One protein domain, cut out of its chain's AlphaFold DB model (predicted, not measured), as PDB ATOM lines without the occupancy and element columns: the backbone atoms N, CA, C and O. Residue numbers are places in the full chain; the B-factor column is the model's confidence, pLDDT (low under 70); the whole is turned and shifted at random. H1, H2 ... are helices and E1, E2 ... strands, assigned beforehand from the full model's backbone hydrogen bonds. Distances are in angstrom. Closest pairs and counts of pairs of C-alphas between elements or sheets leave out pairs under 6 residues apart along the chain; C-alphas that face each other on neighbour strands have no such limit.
ATOM      1  N   GLY A 202      36.244 -47.953  16.610       84.75
ATOM      2  CA  GLY A 202      34.855 -47.512  16.482       84.75
ATOM      3  C   GLY A 202      34.690 -45.993  16.370       84.75
ATOM      4  O   GLY A 202      33.617 -45.532  15.982       84.75
ATOM      5  N   THR A 203      35.741 -45.212  16.650       85.00
ATOM      6  CA  THR A 203      35.713 -43.755  16.465       85.00
ATOM      7  C   THR A 203      35.461 -43.432  14.998       85.00
ATOM      8  O   THR A 203      36.141 -43.954  14.113       85.00
ATOM      9  N   ARG A 204      34.486 -42.555  14.740       83.25
ATOM     10  CA  ARG A 204      34.259 -41.974  13.419       83.25
ATOM     11  C   ARG A 204      35.266 -40.859  13.218       83.25
ATOM     12  O   ARG A 204      35.235 -39.870  13.947       83.25
ATOM     13  N   VAL A 205      36.159 -41.026  12.256       76.31
ATOM     14  CA  VAL A 205      37.141 -39.998  11.923       76.31
ATOM     15  C   VAL A 205      36.783 -39.436  10.562       76.31
ATOM     16  O   VAL A 205      36.711 -40.215   9.605       76.31
ATOM     17  N   PRO A 206      36.541 -38.120  10.450       75.69
ATOM     18  CA  PRO A 206      36.257 -37.517   9.162       75.69
ATOM     19  C   PRO A 206      37.433 -37.788   8.217       75.69
ATOM     20  O   PRO A 206      38.596 -37.599   8.573       75.69
ATOM     21  N   LEU A 207      37.122 -38.259   7.008       66.50
ATOM     22  CA  LEU A 207      38.108 -38.512   5.949       66.50
ATOM     23  C   LEU A 207      38.891 -37.244   5.599       66.50
ATOM     24  O   LEU A 207      40.040 -37.318   5.166       66.50
ATOM     25  N   PHE A 208      38.270 -36.088   5.818       67.62
ATOM     26  CA  PHE A 208      38.823 -34.783   5.517       67.62
ATOM     27  C   PHE A 208      39.045 -34.022   6.814       67.62
ATOM     28  O   PHE A 208      38.103 -33.729   7.553       67.62
ATOM     29  N   ASN A 209      40.297 -33.658   7.081       66.38
ATOM     30  CA  ASN A 209      40.559 -32.652   8.092       66.38
ATOM     31  C   ASN A 209      40.150 -31.298   7.507       66.38
ATOM     32  O   ASN A 209      40.868 -30.746   6.672       66.38
ATOM     33  N   GLN A 210      38.992 -30.783   7.930       61.66
ATOM     34  CA  GLN A 210      38.481 -29.495   7.463       61.66
ATOM     35  C   GLN A 210      39.546 -28.406   7.614       61.66
ATOM     36  O   GLN A 210      39.766 -27.666   6.667       61.66
ATOM     37  N   ALA A 211      40.313 -28.399   8.710       58.16
ATOM     38  CA  ALA A 211      41.343 -27.391   8.969       58.16
ATOM     39  C   ALA A 211      42.473 -27.333   7.920       58.16
ATOM     40  O   ALA A 211      43.213 -26.354   7.885       58.16
ATOM     41  N   ILE A 212      42.625 -28.362   7.078       53.81
ATOM     42  CA  ILE A 212      43.630 -28.405   6.004       53.81
ATOM     43  C   ILE A 212      43.047 -27.898   4.672       53.81
ATOM     44  O   ILE A 212      43.793 -27.520   3.774       53.81
ATOM     45  N   LEU A 213      41.723 -27.869   4.518       49.47
ATOM     46  CA  LEU A 213      41.073 -27.428   3.287       49.47
ATOM     47  C   LEU A 213      40.885 -25.901   3.282       49.47
ATOM     48  O   LEU A 213      40.363 -25.368   4.261       49.47
ATOM     49  N   PRO A 214      41.218 -25.196   2.183       64.38
ATOM     50  CA  PRO A 214      40.883 -23.782   2.029       64.38
ATOM     51  C   PRO A 214      39.379 -23.521   2.211       64.38
ATOM     52  O   PRO A 214      38.555 -24.318   1.754       64.38
ATOM     53  N   ASP A 215      39.013 -22.369   2.782       67.94
ATOM     54  CA  ASP A 215      37.626 -21.988   3.118       67.94
ATOM     55  C   ASP A 215      36.626 -22.154   1.966       67.94
ATOM     56  O   ASP A 215      35.449 -22.450   2.180       67.94
ATOM     57  N   LYS A 216      37.080 -21.951   0.725       67.31
ATOM     58  CA  LYS A 216      36.259 -22.147  -0.476       67.31
ATOM     59  C   LYS A 216      35.833 -23.611  -0.638       67.31
ATOM     60  O   LYS A 216      34.678 -23.870  -0.959       67.31
ATOM     61  N   TYR A 217      36.732 -24.563  -0.386       60.06
ATOM     62  CA  TYR A 217      36.434 -25.995  -0.475       60.06
ATOM     63  C   TYR A 217      35.676 -26.501   0.738       60.06
ATOM     64  O   TYR A 217      34.788 -27.325   0.562       60.06
ATOM     65  N   GLN A 218      35.956 -25.982   1.939       66.12
ATOM     66  CA  GLN A 218      35.115 -26.270   3.102       66.12
ATOM     67  C   GLN A 218      33.665 -25.847   2.854       66.12
ATOM     68  O   GLN A 218      32.758 -26.624   3.131       66.12
ATOM     69  N   ARG A 219      33.438 -24.652   2.287       70.94
ATOM     70  CA  ARG A 219      32.092 -24.183   1.926       70.94
ATOM     71  C   ARG A 219      31.424 -25.090   0.899       70.94
ATOM     72  O   ARG A 219      30.301 -25.506   1.136       70.94
ATOM     73  N   LEU A 220      32.118 -25.445  -0.184       65.56
ATOM     74  CA  LEU A 220      31.578 -26.361  -1.198       65.56
ATOM     75  C   LEU A 220      31.303 -27.762  -0.637       65.56
ATOM     76  O   LEU A 220      30.283 -28.359  -0.964       65.56
ATOM     77  N   LEU A 221      32.187 -28.289   0.212       66.44
ATOM     78  CA  LEU A 221      31.939 -29.546   0.905       66.44
ATOM     79  C   LEU A 221      30.689 -29.408   1.772       66.44
ATOM     80  O   LEU A 221      29.728 -30.101   1.495       66.44
ATOM     81  N   ASN A 222      30.630 -28.454   2.701       70.62
ATOM     82  CA  ASN A 222      29.472 -28.254   3.583       70.62
ATOM     83  C   ASN A 222      28.147 -27.999   2.835       70.62
ATOM     84  O   ASN A 222      27.090 -28.383   3.325       70.62
ATOM     85  N   GLU A 223      28.184 -27.339   1.673       74.75
ATOM     86  CA  GLU A 223      26.995 -27.000   0.879       74.75
ATOM     87  C   GLU A 223      26.441 -28.199   0.095       74.75
ATOM     88  O   GLU A 223      25.228 -28.337  -0.048       74.75
ATOM     89  N   TYR A 224      27.313 -29.069  -0.422       63.78
ATOM     90  CA  TYR A 224      26.917 -30.133  -1.358       63.78
ATOM     91  C   TYR A 224      27.059 -31.546  -0.802       63.78
ATOM     92  O   TYR A 224      26.501 -32.491  -1.361       63.78
ATOM     93  N   ILE A 225      27.831 -31.700   0.264       64.75
ATOM     94  CA  ILE A 225      28.260 -32.967   0.824       64.75
ATOM     95  C   ILE A 225      28.108 -32.851   2.337       64.75
ATOM     96  O   ILE A 225      28.849 -32.125   2.992       64.75
ATOM     97  N   ASN A 226      27.172 -33.588   2.930       68.62
ATOM     98  CA  ASN A 226      27.138 -33.665   4.383       68.62
ATOM     99  C   ASN A 226      28.428 -34.356   4.853       68.62
ATOM    100  O   ASN A 226      28.570 -35.568   4.708       68.62
ATOM    101  N   ILE A 227      29.409 -33.583   5.333       65.69
ATOM    102  CA  ILE A 227      30.746 -34.089   5.688       65.69
ATOM    103  C   ILE A 227      30.641 -35.164   6.776       65.69
ATOM    104  O   ILE A 227      31.455 -36.089   6.806       65.69
ATOM    105  N   ASP A 228      29.589 -35.101   7.594       68.69
ATOM    106  CA  ASP A 228      29.281 -36.093   8.619       68.69
ATOM    107  C   ASP A 228      28.978 -37.487   8.045       68.69
ATOM    108  O   ASP A 228      29.054 -38.471   8.778       68.69
ATOM    109  N   ASP A 229      28.714 -37.612   6.739       68.19
ATOM    110  CA  ASP A 229      28.562 -38.902   6.057       68.19
ATOM    111  C   ASP A 229      29.910 -39.508   5.613       68.19
ATOM    112  O   ASP A 229      29.971 -40.686   5.234       68.19
ATOM    113  N   PHE A 230      31.004 -38.733   5.682       69.31
ATOM    114  CA  PHE A 230      32.339 -39.086   5.186       69.31
ATOM    115  C   PHE A 230      33.336 -39.263   6.319       69.31
ATOM    116  O   PHE A 230      34.328 -38.544   6.447       69.31
ATOM    117  N   TYR A 231      33.098 -40.298   7.111       75.06
ATOM    118  CA  TYR A 231      34.050 -40.807   8.081       75.06
ATOM    119  C   TYR A 231      34.491 -42.221   7.708       75.06
ATOM    120  O   TYR A 231      33.739 -42.986   7.099       75.06
ATOM    121  N   TYR A 232      35.702 -42.590   8.112       75.44
ATOM    122  CA  TYR A 232      36.036 -43.996   8.305       75.44
ATOM    123  C   TYR A 232      35.861 -44.341   9.784       75.44
ATOM    124  O   TYR A 232      35.970 -43.485  10.667       75.44
ATOM    125  N   ILE A 233      35.527 -45.599  10.046       80.31
ATOM    126  CA  ILE A 233      35.477 -46.130  11.403       80.31
ATOM    127  C   ILE A 233      36.866 -46.670  11.699       80.31
ATOM    128  O   ILE A 233      37.365 -47.508  10.954       80.31
ATOM    129  N   VAL A 234      37.489 -46.180  12.769       83.00
ATOM    130  CA  VAL A 234      38.803 -46.661  13.200       83.00
ATOM    131  C   VAL A 234      38.707 -48.151  13.496       83.00
ATOM    132  O   VAL A 234      38.013 -48.564  14.428       83.00
ATOM    133  N   GLU A 235      39.403 -48.956  12.704       83.00
ATOM    134  CA  GLU A 235      39.496 -50.391  12.936       83.00
ATOM    135  C   GLU A 235      40.518 -50.701  14.035       83.00
ATOM    136  O   GLU A 235      41.447 -49.931  14.309       83.00
ATOM    137  N   SER A 236      40.342 -51.850  14.688       82.75
ATOM    138  CA  SER A 236      41.371 -52.425  15.554       82.75
ATOM    139  C   SER A 236      42.535 -52.918  14.697       82.75
ATOM    140  O   SER A 236      42.276 -53.553  13.675       82.75
ATOM    141  N   PRO A 237      43.801 -52.721  15.098       82.81
ATOM    142  CA  PRO A 237      44.913 -53.341  14.419       82.81
ATOM    143  C   PRO A 237      44.825 -54.838  14.712       82.81
ATOM    144  O   PRO A 237      44.224 -55.267  15.712       82.81
ATOM    145  N   SER A 238      45.422 -55.666  13.865       85.31
ATOM    146  CA  SER A 238      45.465 -57.084  14.193       85.31
ATOM    147  C   SER A 238      46.301 -57.302  15.451       85.31
ATOM    148  O   SER A 238      47.307 -56.634  15.705       85.31
ATOM    149  N   LYS A 239      45.846 -58.247  16.273       87.44
ATOM    150  CA  LYS A 239      46.526 -58.616  17.511       87.44
ATOM    151  C   LYS A 239      47.971 -59.003  17.189       87.44
ATOM    152  O   LYS A 239      48.194 -59.832  16.308       87.44
ATOM    153  N   GLN A 240      48.925 -58.414  17.911       88.69
ATOM    154  CA  GLN A 240      50.344 -58.738  17.769       88.69
ATOM    155  C   GLN A 240      50.541 -60.251  17.880       88.69
ATOM    156  O   GLN A 240      50.080 -60.885  18.839       88.69
ATOM    157  N   LEU A 241      51.198 -60.835  16.879       82.06
ATOM    158  CA  LEU A 241      51.517 -62.254  16.909       82.06
ATOM    159  C   LEU A 241      52.619 -62.491  17.955       82.06
ATOM    160  O   LEU A 241      53.560 -61.698  18.044       82.06
ATOM    161  N   PRO A 242      52.529 -63.561  18.763       83.81
ATOM    162  CA  PRO A 242      53.505 -63.817  19.812       83.81
ATOM    163  C   PRO A 242      54.913 -63.994  19.229       83.81
ATOM    164  O   PRO A 242      55.140 -64.832  18.357       83.81
ATOM    165  N   ASP A 243      55.867 -63.237  19.776       78.69
ATOM    166  CA  ASP A 243      57.233 -63.055  19.256       78.69
ATOM    167  C   ASP A 243      58.007 -64.368  19.027       78.69
ATOM    168  O   ASP A 243      58.861 -64.500  18.148       78.69
ATOM    169  N   LYS A 244      57.709 -65.390  19.833       83.88
ATOM    170  CA  LYS A 244      58.490 -66.632  19.876       83.88
ATOM    171  C   LYS A 244      58.428 -67.443  18.578       83.88
ATOM    172  O   LYS A 244      59.326 -68.251  18.346       83.88
ATOM    173  N   SER A 245      57.414 -67.240  17.735       87.06
ATOM    174  CA  SER A 245      57.247 -68.002  16.494       87.06
ATOM    175  C   SER A 245      58.053 -67.445  15.315       87.06
ATOM    176  O   SER A 245      58.432 -68.209  14.428       87.06
ATOM    177  N   GLN A 246      58.376 -66.146  15.300       93.12
ATOM    178  CA  GLN A 246      59.027 -65.499  14.159       93.12
ATOM    179  C   GLN A 246      60.529 -65.315  14.406       93.12
ATOM    180  O   GLN A 246      60.977 -64.408  15.104       93.12
ATOM    181  N   LYS A 247      61.337 -66.208  13.820       96.31
ATOM    182  CA  LYS A 247      62.811 -66.124  13.877       96.31
ATOM    183  C   LYS A 247      63.399 -65.180  12.828       96.31
ATOM    184  O   LYS A 247      64.546 -64.764  12.975       96.31
ATOM    185  N   ASN A 248      62.622 -64.826  11.808       97.56
ATOM    186  CA  ASN A 248      63.073 -64.086  10.637       97.56
ATOM    187  C   ASN A 248      62.175 -62.869  10.409       97.56
ATOM    188  O   ASN A 248      60.976 -62.930  10.675       97.56
ATOM    189  N   CYS A 249      62.757 -61.783   9.901       97.38
ATOM    190  CA  CYS A 249      62.006 -60.616   9.453       97.38
ATOM    191  C   CYS A 249      61.023 -61.026   8.358       97.38
ATOM    192  O   CYS A 249      61.427 -61.682   7.399       97.38
ATOM    193  N   HIS A 250      59.759 -60.626   8.488       96.00
ATOM    194  CA  HIS A 250      58.733 -60.986   7.516       96.00
ATOM    195  C   HIS A 250      59.017 -60.438   6.111       96.00
ATOM    196  O   HIS A 250      58.862 -61.167   5.138       96.00
ATOM    197  N   ASP A 251      59.495 -59.194   6.014       95.69
ATOM    198  CA  ASP A 251      59.697 -58.530   4.721       95.69
ATOM    199  C   ASP A 251      61.001 -58.969   4.028       95.69
ATOM    200  O   ASP A 251      60.990 -59.293   2.845       95.69
ATOM    201  N   CYS A 252      62.144 -58.991   4.731       97.50
ATOM    202  CA  CYS A 252      63.438 -59.330   4.108       97.50
ATOM    203  C   CYS A 252      63.924 -60.764   4.360       97.50
ATOM    204  O   CYS A 252      65.008 -61.121   3.904       97.50
ATOM    205  N   GLY A 253      63.200 -61.567   5.143       97.31
ATOM    206  CA  GLY A 253      63.558 -62.953   5.465       97.31
ATOM    207  C   GLY A 253      64.799 -63.124   6.350       97.31
ATOM    208  O   GLY A 253      65.102 -64.244   6.765       97.31
ATOM    209  N   LYS A 254      65.527 -62.046   6.670       98.19
ATOM    210  CA  LYS A 254      66.764 -62.109   7.457       98.19
ATOM    211  C   LYS A 254      66.474 -62.530   8.901       98.19
ATOM    212  O   LYS A 254      65.582 -61.976   9.544       98.19
ATOM    213  N   GLN A 255      67.258 -63.469   9.429       97.81
ATOM    214  CA  GLN A 255      67.112 -63.963  10.801       97.81
ATOM    215  C   GLN A 255      67.390 -62.856  11.831       97.81
ATOM    216  O   GLN A 255      68.325 -62.066  11.673       97.81
ATOM    217  N   PHE A 256      66.586 -62.795  12.887       97.50
ATOM    218  CA  PHE A 256      66.825 -61.911  14.024       97.50
ATOM    219  C   PHE A 256      67.967 -62.449  14.895       97.50
ATOM    220  O   PHE A 256      68.042 -63.644  15.177       97.50
ATOM    221  N   HIS A 257      68.840 -61.552  15.338       96.12
ATOM    222  CA  HIS A 257      69.963 -61.823  16.239       96.12
ATOM    223  C   HIS A 257      70.188 -60.594  17.126       96.12
ATOM    224  O   HIS A 257      69.486 -59.600  16.977       96.12
ATOM    225  N   ILE A 258      71.189 -60.614  18.008       96.56
ATOM    226  CA  ILE A 258      71.425 -59.548  19.003       96.56
ATOM    227  C   ILE A 258      71.496 -58.146  18.359       96.56
ATOM    228  O   ILE A 258      70.891 -57.214  18.866       96.56
ATOM    229  N   PHE A 259      72.142 -58.014  17.193       97.19
ATOM    230  CA  PHE A 259      72.229 -56.739  16.453       97.19
ATOM    231  C   PHE A 259      71.067 -56.437  15.489       97.19
ATOM    232  O   PHE A 259      71.080 -55.418  14.806       97.19
ATOM    233  N   ARG A 260      70.076 -57.326  15.368       97.31
ATOM    234  CA  ARG A 260      68.894 -57.122  14.520       97.31
ATOM    235  C   ARG A 260      67.667 -57.256  15.402       97.31
ATOM    236  O   ARG A 260      67.127 -58.349  15.566       97.31
ATOM    237  N   HIS A 261      67.265 -56.126  15.969       95.94
ATOM    238  CA  HIS A 261      66.098 -56.036  16.831       95.94
ATOM    239  C   HIS A 261      64.805 -56.331  16.067       95.94
ATOM    240  O   HIS A 261      64.705 -56.144  14.850       95.94
ATOM    241  N   ARG A 262      63.831 -56.819  16.830       95.69
ATOM    242  CA  ARG A 262      62.484 -57.141  16.384       95.69
ATOM    243  C   ARG A 262      61.595 -55.938  16.613       95.69
ATOM    244  O   ARG A 262      61.565 -55.405  17.718       95.69
ATOM    245  N   TYR A 263      60.867 -55.545  15.583       95.75
ATOM    246  CA  TYR A 263      59.901 -54.468  15.658       95.75
ATOM    247  C   TYR A 263      58.564 -54.928  15.096       95.75
ATOM    248  O   TYR A 263      58.522 -55.669  14.114       95.75
ATOM    249  N   TYR A 264      57.471 -54.482  15.700       95.31
ATOM    250  CA  TYR A 264      56.126 -54.818  15.253       95.31
ATOM    251  C   TYR A 264      55.601 -53.750  14.297       95.31
ATOM    252  O   TYR A 264      55.845 -52.559  14.476       95.31
ATOM    253  N   CYS A 265      54.896 -54.171  13.253       95.88
ATOM    254  CA  CYS A 265      54.045 -53.263  12.491       95.88
ATOM    255  C   CYS A 265      52.815 -52.890  13.334       95.88
ATOM    256  O   CYS A 265      52.081 -53.783  13.752       95.88
ATOM    257  N   GLU A 266      52.546 -51.597  13.520       94.69
ATOM    258  CA  GLU A 266      51.392 -51.102  14.298       94.69
ATOM    259  C   GLU A 266      50.029 -51.400  13.649       94.69
ATOM    260  O   GLU A 266      48.983 -51.213  14.270       94.69
ATOM    261  N   VAL A 267      50.028 -51.864  12.394       93.06
ATOM    262  CA  VAL A 267      48.823 -52.237  11.643       93.06
ATOM    263  C   VAL A 267      48.602 -53.744  11.653       93.06
ATOM    264  O   VAL A 267      47.570 -54.206  12.137       93.06
ATOM    265  N   CYS A 268      49.559 -54.521  11.131       94.12
ATOM    266  CA  CYS A 268      49.390 -55.970  10.992       94.12
ATOM    267  C   CYS A 268      49.918 -56.785  12.187       94.12
ATOM    268  O   CYS A 268      49.647 -57.984  12.280       94.12
ATOM    269  N   GLY A 269      50.687 -56.183  13.097       94.44
ATOM    270  CA  GLY A 269      51.268 -56.881  14.248       94.44
ATOM    271  C   GLY A 269      52.351 -57.910  13.894       94.44
ATOM    272  O   GLY A 269      52.733 -58.703  14.754       94.44
ATOM    273  N   ILE A 270      52.832 -57.931  12.646       94.94
ATOM    274  CA  ILE A 270      53.890 -58.836  12.171       94.94
ATOM    275  C   ILE A 270      55.276 -58.274  12.526       94.94
ATOM    276  O   ILE A 270      55.479 -57.055  12.494       94.94
ATOM    277  N   VAL A 271      56.229 -59.162  12.845       96.12
ATOM    278  CA  VAL A 271      57.599 -58.801  13.225       96.12
ATOM    279  C   VAL A 271      58.475 -58.524  12.000       96.12
ATOM    280  O   VAL A 271      58.536 -59.291  11.035       96.12
ATOM    281  N   GLN A 272      59.230 -57.437  12.074       97.25
ATOM    282  CA  GLN A 272      60.134 -56.947  11.044       97.25
ATOM    283  C   GLN A 272      61.404 -56.339  11.656       97.25
ATOM    284  O   GLN A 272      61.477 -56.084  12.855       97.25
ATOM    285  N   CYS A 273      62.441 -56.148  10.840       97.88
ATOM    286  CA  CYS A 273      63.651 -55.433  11.247       97.88
ATOM    287  C   CYS A 273      63.518 -53.930  10.978       97.88
ATOM    288  O   CYS A 273      62.695 -53.521  10.161       97.88
ATOM    289  N   PHE A 274      64.391 -53.129  11.594       97.25
ATOM    290  CA  PHE A 274      64.419 -51.672  11.426       97.25
ATOM    291  C   PHE A 274      64.481 -51.243   9.949       97.25
ATOM    292  O   PHE A 274      63.671 -50.439   9.512       97.25
ATOM    293  N   ASP A 275      65.341 -51.877   9.143       97.56
ATOM    294  CA  ASP A 275      65.485 -51.569   7.704       97.56
ATOM    295  C   ASP A 275      64.228 -51.875   6.860       97.56
ATOM    296  O   ASP A 275      64.131 -51.503   5.684       97.56
ATOM    297  N   CYS A 276      63.290 -52.646   7.416       97.62
ATOM    298  CA  CYS A 276      62.016 -52.963   6.773       97.62
ATOM    299  C   CYS A 276      60.863 -52.103   7.295       97.62
ATOM    300  O   CYS A 276      59.808 -52.091   6.670       97.62
ATOM    301  N   GLN A 277      61.073 -51.351   8.377       96.38
ATOM    302  CA  GLN A 277      60.077 -50.427   8.885       96.38
ATOM    303  C   GLN A 277      60.048 -49.125   8.100       96.38
ATOM    304  O   GLN A 277      61.070 -48.601   7.661       96.38
ATOM    305  N   ILE A 278      58.844 -48.582   7.974       96.38
ATOM    306  CA  ILE A 278      58.586 -47.245   7.460       96.38
ATOM    307  C   ILE A 278      57.820 -46.483   8.542       96.38
ATOM    308  O   ILE A 278      56.856 -47.008   9.095       96.38
ATOM    309  N   SER A 279      58.264 -45.268   8.868       95.81
ATOM    310  CA  SER A 279      57.566 -44.385   9.808       95.81
ATOM    311  C   SER A 279      56.630 -43.464   9.038       95.81
ATOM    312  O   SER A 279      57.084 -42.602   8.287       95.81
ATOM    313  N   GLU A 280      55.327 -43.666   9.196       93.56
ATOM    314  CA  GLU A 280      54.299 -42.923   8.473       93.56
ATOM    315  C   GLU A 280      53.015 -42.806   9.293       93.56
ATOM    316  O   GLU A 280      52.672 -43.687  10.078       93.56
ATOM    317  N   ASN A 281      52.245 -41.745   9.064       88.69
ATOM    318  CA  ASN A 281      50.909 -41.623   9.648       88.69
ATOM    319  C   ASN A 281      49.981 -42.646   8.981       88.69
ATOM    320  O   ASN A 281      50.020 -42.806   7.756       88.69
ATOM    321  N   PHE A 282      49.098 -43.283   9.748       88.50
ATOM    322  CA  PHE A 282      48.115 -44.229   9.211       88.50
ATOM    323  C   PHE A 282      46.721 -43.946   9.782       88.50
ATOM    324  O   PHE A 282      46.245 -44.663  10.670       88.50
ATOM    325  N   PRO A 283      46.048 -42.900   9.266       81.75
ATOM    326  CA  PRO A 283      44.796 -42.425   9.838       81.75
ATOM    327  C   PRO A 283      43.740 -43.525   9.942       81.75
ATOM    328  O   PRO A 283      43.108 -43.626  10.978       81.75
ATOM    329  N   TYR A 284      43.633 -44.424   8.956       81.94
ATOM    330  CA  TYR A 284      42.632 -45.504   8.920       81.94
ATOM    331  C   TYR A 284      42.535 -46.343  10.218       81.94
ATOM    332  O   TYR A 284      41.443 -46.744  10.611       81.94
ATOM    333  N   PHE A 285      43.647 -46.552  10.937       83.81
ATOM    334  CA  PHE A 285      43.678 -47.264  12.233       83.81
ATOM    335  C   PHE A 285      43.724 -46.332  13.458       83.81
ATOM    336  O   PHE A 285      44.011 -46.766  14.577       83.81
ATOM    337  N   GLY A 286      43.417 -45.051  13.263       84.31
ATOM    338  CA  GLY A 286      43.395 -44.015  14.289       84.31
ATOM    339  C   GLY A 286      44.758 -43.393  14.584       84.31
ATOM    340  O   GLY A 286      44.890 -42.709  15.597       84.31
ATOM    341  N   TYR A 287      45.776 -43.637  13.750       87.69
ATOM    342  CA  TYR A 287      47.131 -43.126  13.959       87.69
ATOM    343  C   TYR A 287      47.322 -41.776  13.264       87.69
ATOM    344  O   TYR A 287      47.610 -41.701  12.066       87.69
ATOM    345  N   ILE A 288      47.155 -40.700  14.035       83.50
ATOM    346  CA  ILE A 288      47.367 -39.321  13.566       83.50
ATOM    347  C   ILE A 288      48.865 -39.001  13.490       83.50
ATOM    348  O   ILE A 288      49.312 -38.298  12.586       83.50
ATOM    349  N   GLN A 289      49.641 -39.527  14.436       88.75
ATOM    350  CA  GLN A 289      51.095 -39.387  14.482       88.75
ATOM    351  C   GLN A 289      51.782 -40.503  13.676       88.75
ATOM    352  O   GLN A 289      51.168 -41.558  13.469       88.75
ATOM    353  N   PRO A 290      53.037 -40.295  13.231       92.56
ATOM    354  CA  PRO A 290      53.793 -41.329  12.544       92.56
ATOM    355  C   PRO A 290      53.910 -42.578  13.410       92.56
ATOM    356  O   PRO A 290      54.307 -42.505  14.574       92.56
ATOM    357  N   VAL A 291      53.573 -43.722  12.828       95.12
ATOM    358  CA  VAL A 291      53.730 -45.040  13.435       95.12
ATOM    359  C   VAL A 291      54.604 -45.914  12.556       95.12
ATOM    360  O   VAL A 291      54.742 -45.675  11.356       95.12
ATOM    361  N   TYR A 292      55.202 -46.943  13.149       95.69
ATOM    362  CA  TYR A 292      56.042 -47.860  12.398       95.69
ATOM    363  C   TYR A 292      55.210 -48.942  11.706       95.69
ATOM    364  O   TYR A 292      54.538 -49.763  12.333       95.69
ATOM    365  N   LEU A 293      55.299 -48.965  10.383       95.94
ATOM    366  CA  LEU A 293      54.573 -49.859   9.492       95.94
ATOM    367  C   LEU A 293      55.546 -50.780   8.764       95.94
ATOM    368  O   LEU A 293      56.706 -50.428   8.569       95.94
ATOM    369  N   CYS A 294      55.096 -51.965   8.348       96.12
ATOM    370  CA  CYS A 294      55.840 -52.744   7.356       96.12
ATOM    371  C   CYS A 294      55.627 -52.187   5.955       96.12
ATOM    372  O   CYS A 294      54.647 -51.475   5.707       96.12
ATOM    373  N   LYS A 295      56.516 -52.536   5.018       94.12
ATOM    374  CA  LYS A 295      56.420 -52.049   3.633       94.12
ATOM    375  C   LYS A 295      55.098 -52.461   2.998       94.12
ATOM    376  O   LYS A 295      54.501 -51.687   2.255       94.12
ATOM    377  N   THR A 296      54.615 -53.655   3.335       93.38
ATOM    378  CA  THR A 296      53.326 -54.172   2.864       93.38
ATOM    379  C   THR A 296      52.156 -53.323   3.369       93.38
ATOM    380  O   THR A 296      51.330 -52.897   2.565       93.38
ATOM    381  N   CYS A 297      52.100 -53.003   4.666       93.31
ATOM    382  CA  CYS A 297      51.037 -52.157   5.220       93.31
ATOM    383  C   CYS A 297      51.136 -50.706   4.735       93.31
ATOM    384  O   CYS A 297      50.109 -50.128   4.399       93.31
ATOM    385  N   SER A 298      52.343 -50.135   4.632       92.06
ATOM    386  CA  SER A 298      52.543 -48.794   4.054       92.06
ATOM    387  C   SER A 298      51.995 -48.731   2.617       92.06
ATOM    388  O   SER A 298      51.211 -47.837   2.308       92.06
ATOM    389  N   LYS A 299      52.246 -49.746   1.775       88.25
ATOM    390  CA  LYS A 299      51.636 -49.835   0.432       88.25
ATOM    391  C   LYS A 299      50.108 -49.978   0.470       88.25
ATOM    392  O   LYS A 299      49.406 -49.337  -0.307       88.25
ATOM    393  N   GLN A 300      49.569 -50.778   1.394       86.81
ATOM    394  CA  GLN A 300      48.117 -50.973   1.540       86.81
ATOM    395  C   GLN A 300      47.365 -49.717   2.001       86.81
ATOM    396  O   GLN A 300      46.168 -49.605   1.735       86.81
ATOM    397  N   LYS A 301      48.046 -48.762   2.648       82.44
ATOM    398  CA  LYS A 301      47.485 -47.460   3.045       82.44
ATOM    399  C   LYS A 301      46.723 -46.792   1.903       82.44
ATOM    400  O   LYS A 301      45.595 -46.341   2.082       82.44
ATOM    401  N   LEU A 302      47.340 -46.774   0.723       67.81
ATOM    402  CA  LEU A 302      46.783 -46.160  -0.477       67.81
ATOM    403  C   LEU A 302      45.560 -46.932  -0.968       67.81
ATOM    404  O   LEU A 302      44.547 -46.330  -1.304       67.81
ATOM    405  N   ILE A 303      45.612 -48.262  -0.918       73.94
ATOM    406  CA  ILE A 303      44.515 -49.133  -1.350       73.94
ATOM    407  C   ILE A 303      43.270 -48.930  -0.476       73.94
ATOM    408  O   ILE A 303      42.164 -48.853  -1.005       73.94
ATOM    409  N   LEU A 304      43.423 -48.822   0.849       71.06
ATOM    410  CA  LEU A 304      42.294 -48.649   1.776       71.06
ATOM    411  C   LEU A 304      41.627 -47.276   1.642       71.06
ATOM    412  O   LEU A 304      40.394 -47.182   1.607       71.06
ATOM    413  N   ILE A 305      42.436 -46.221   1.515       68.62
ATOM    414  CA  ILE A 305      41.941 -44.864   1.252       68.62
ATOM    415  C   ILE A 305      41.205 -44.848  -0.089       68.62
ATOM    416  O   ILE A 305      40.047 -44.428  -0.147       68.62
ATOM    417  N   ASN A 306      41.819 -45.410  -1.134       66.00
ATOM    418  CA  ASN A 306      41.218 -45.492  -2.457       66.00
ATOM    419  C   ASN A 306      39.900 -46.253  -2.405       66.00
ATOM    420  O   ASN A 306      38.889 -45.689  -2.794       66.00
ATOM    421  N   LYS A 307      39.845 -47.470  -1.852       69.50
ATOM    422  CA  LYS A 307      38.617 -48.281  -1.817       69.50
ATOM    423  C   LYS A 307      37.448 -47.548  -1.152       69.50
ATOM    424  O   LYS A 307      36.331 -47.590  -1.666       69.50
ATOM    425  N   THR A 308      37.708 -46.842  -0.053       68.00
ATOM    426  CA  THR A 308      36.684 -46.052   0.649       68.00
ATOM    427  C   THR A 308      36.185 -44.897  -0.219       68.00
ATOM    428  O   THR A 308      34.979 -44.695  -0.355       68.00
ATOM    429  N   ILE A 309      37.108 -44.179  -0.863       70.06
ATOM    430  CA  ILE A 309      36.784 -43.092  -1.789       70.06
ATOM    431  C   ILE A 309      36.018 -43.620  -3.015       70.06
ATOM    432  O   ILE A 309      35.009 -43.038  -3.397       70.06
ATOM    433  N   CYS A 310      36.435 -44.754  -3.581       64.25
ATOM    434  CA  CYS A 310      35.851 -45.386  -4.765       64.25
ATOM    435  C   CYS A 310      34.382 -45.753  -4.548       64.25
ATOM    436  O   CYS A 310      33.531 -45.415  -5.367       64.25
ATOM    437  N   VAL A 311      34.076 -46.429  -3.436       67.81
ATOM    438  CA  VAL A 311      32.706 -46.864  -3.116       67.81
ATOM    439  C   VAL A 311      31.777 -45.656  -3.007       67.81
ATOM    440  O   VAL A 311      30.663 -45.673  -3.530       67.81
ATOM    441  N   ARG A 312      32.240 -44.581  -2.368       68.19
ATOM    442  CA  ARG A 312      31.436 -43.370  -2.192       68.19
ATOM    443  C   ARG A 312      31.335 -42.532  -3.466       68.19
ATOM    444  O   ARG A 312      30.263 -42.002  -3.746       68.19
ATOM    445  N   LEU A 313      32.392 -42.477  -4.278       69.25
ATOM    446  CA  LEU A 313      32.336 -41.891  -5.616       69.25
ATOM    447  C   LEU A 313      31.306 -42.637  -6.476       69.25
ATOM    448  O   LEU A 313      30.479 -42.004  -7.123       69.25
ATOM    449  N   GLN A 314      31.285 -43.969  -6.433       68.69
ATOM    450  CA  GLN A 314      30.308 -44.777  -7.162       68.69
ATOM    451  C   GLN A 314      28.868 -44.497  -6.707       68.69
ATOM    452  O   GLN A 314      27.983 -44.346  -7.550       68.69
ATOM    453  N   GLN A 315      28.639 -44.334  -5.401       72.56
ATOM    454  CA  GLN A 315      27.345 -43.887  -4.867       72.56
ATOM    455  C   GLN A 315      26.976 -42.481  -5.368       72.56
ATOM    456  O   GLN A 315      25.864 -42.269  -5.848       72.56
ATOM    457  N   ALA A 316      27.910 -41.526  -5.341       68.88
ATOM    458  CA  ALA A 316      27.681 -40.173  -5.852       68.88
ATOM    459  C   ALA A 316      27.352 -40.163  -7.360       68.88
ATOM    460  O   ALA A 316      26.475 -39.417  -7.804       68.88
ATOM    461  N   ILE A 317      28.010 -41.027  -8.143       68.50
ATOM    462  CA  ILE A 317      27.742 -41.225  -9.574       68.50
ATOM    463  C   ILE A 317      26.332 -41.772  -9.805       68.50
ATOM    464  O   ILE A 317      25.665 -41.318 -10.740       68.50
ATOM    465  N   GLN A 318      25.892 -42.738  -8.991       71.38
ATOM    466  CA  GLN A 318      24.545 -43.316  -9.061       71.38
ATOM    467  C   GLN A 318      23.468 -42.275  -8.749       71.38
ATOM    468  O   GLN A 318      22.449 -42.231  -9.429       71.38
ATOM    469  N   ILE A 319      23.729 -41.388  -7.785       74.94
ATOM    470  CA  ILE A 319      22.833 -40.278  -7.424       74.94
ATOM    471  C   ILE A 319      22.826 -39.179  -8.510       74.94
ATOM    472  O   ILE A 319      21.944 -38.326  -8.536       74.94
ATOM    473  N   GLY A 320      23.787 -39.192  -9.441       68.75
ATOM    474  CA  GLY A 320      23.857 -38.231 -10.544       68.75
ATOM    475  C   GLY A 320      24.339 -36.837 -10.130       68.75
ATOM    476  O   GLY A 320      24.198 -35.887 -10.897       68.75
ATOM    477  N   ASN A 321      24.931 -36.692  -8.942       76.19
ATOM    478  CA  ASN A 321      25.390 -35.395  -8.454       76.19
ATOM    479  C   ASN A 321      26.791 -35.067  -9.001       76.19
ATOM    480  O   ASN A 321      27.814 -35.434  -8.418       76.19
TER     481      ASN A 321
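Overview. This is residues 202 to 321 of the 487 residues of the protein "Hypothetical protein" of Rotaria sp. Silwood1 (UniProt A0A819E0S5). The long helix H2 runs lengthwise along a loose rod, its first residues packed on hairpin E3 E4. Loops of residues 234 to 276 reach past the hairpin to one end; the small pair E1 E2 and helix H1 lie toward the other. The 120 printed residues, under half in named elements, run E1 H1 E2 E3 E4 H2, mixed class, two antiparallel two-stranded sheets. The radius of gyration of the C-alphas is 18.4 A; spans are 58 by 28 by 23 A.

Along the chain. Start at C-alpha 204 (34.259, -41.974, 13.419): E1 is 204 to 206, H1 215 to 224 (14.2 A), E2 231 to 233, E3 277 to 282 (13.5 A), E4 287 to 294 (14.6 A). H2, 295 to 319, runs 37.3 A to C-alpha 319 (22.833, -40.278, -7.424).

Arrangement. Look at N 205 and O 232, 2.9 A, between E1 and E2; then N 293 and O 278, 2.8 A, in hairpin E3 E4. E4 bends by 83 degrees at residue 290. The closest C-alphas of E3 and H2 are Ile 278 and Lys 295, 6.5 A. H1 and H2 are apart. Every O i to N i+4 pair is within hydrogen-bond range in H1, 19 of 21 in H2.

Size, cuts and confidence. The C-alphas of Ile 258 and Gly 320 are farthest apart, 59.9 A. The printed part has no cut; E2 to E3 is a long link. Find low pLDDT at, among others, residues 207 to 218.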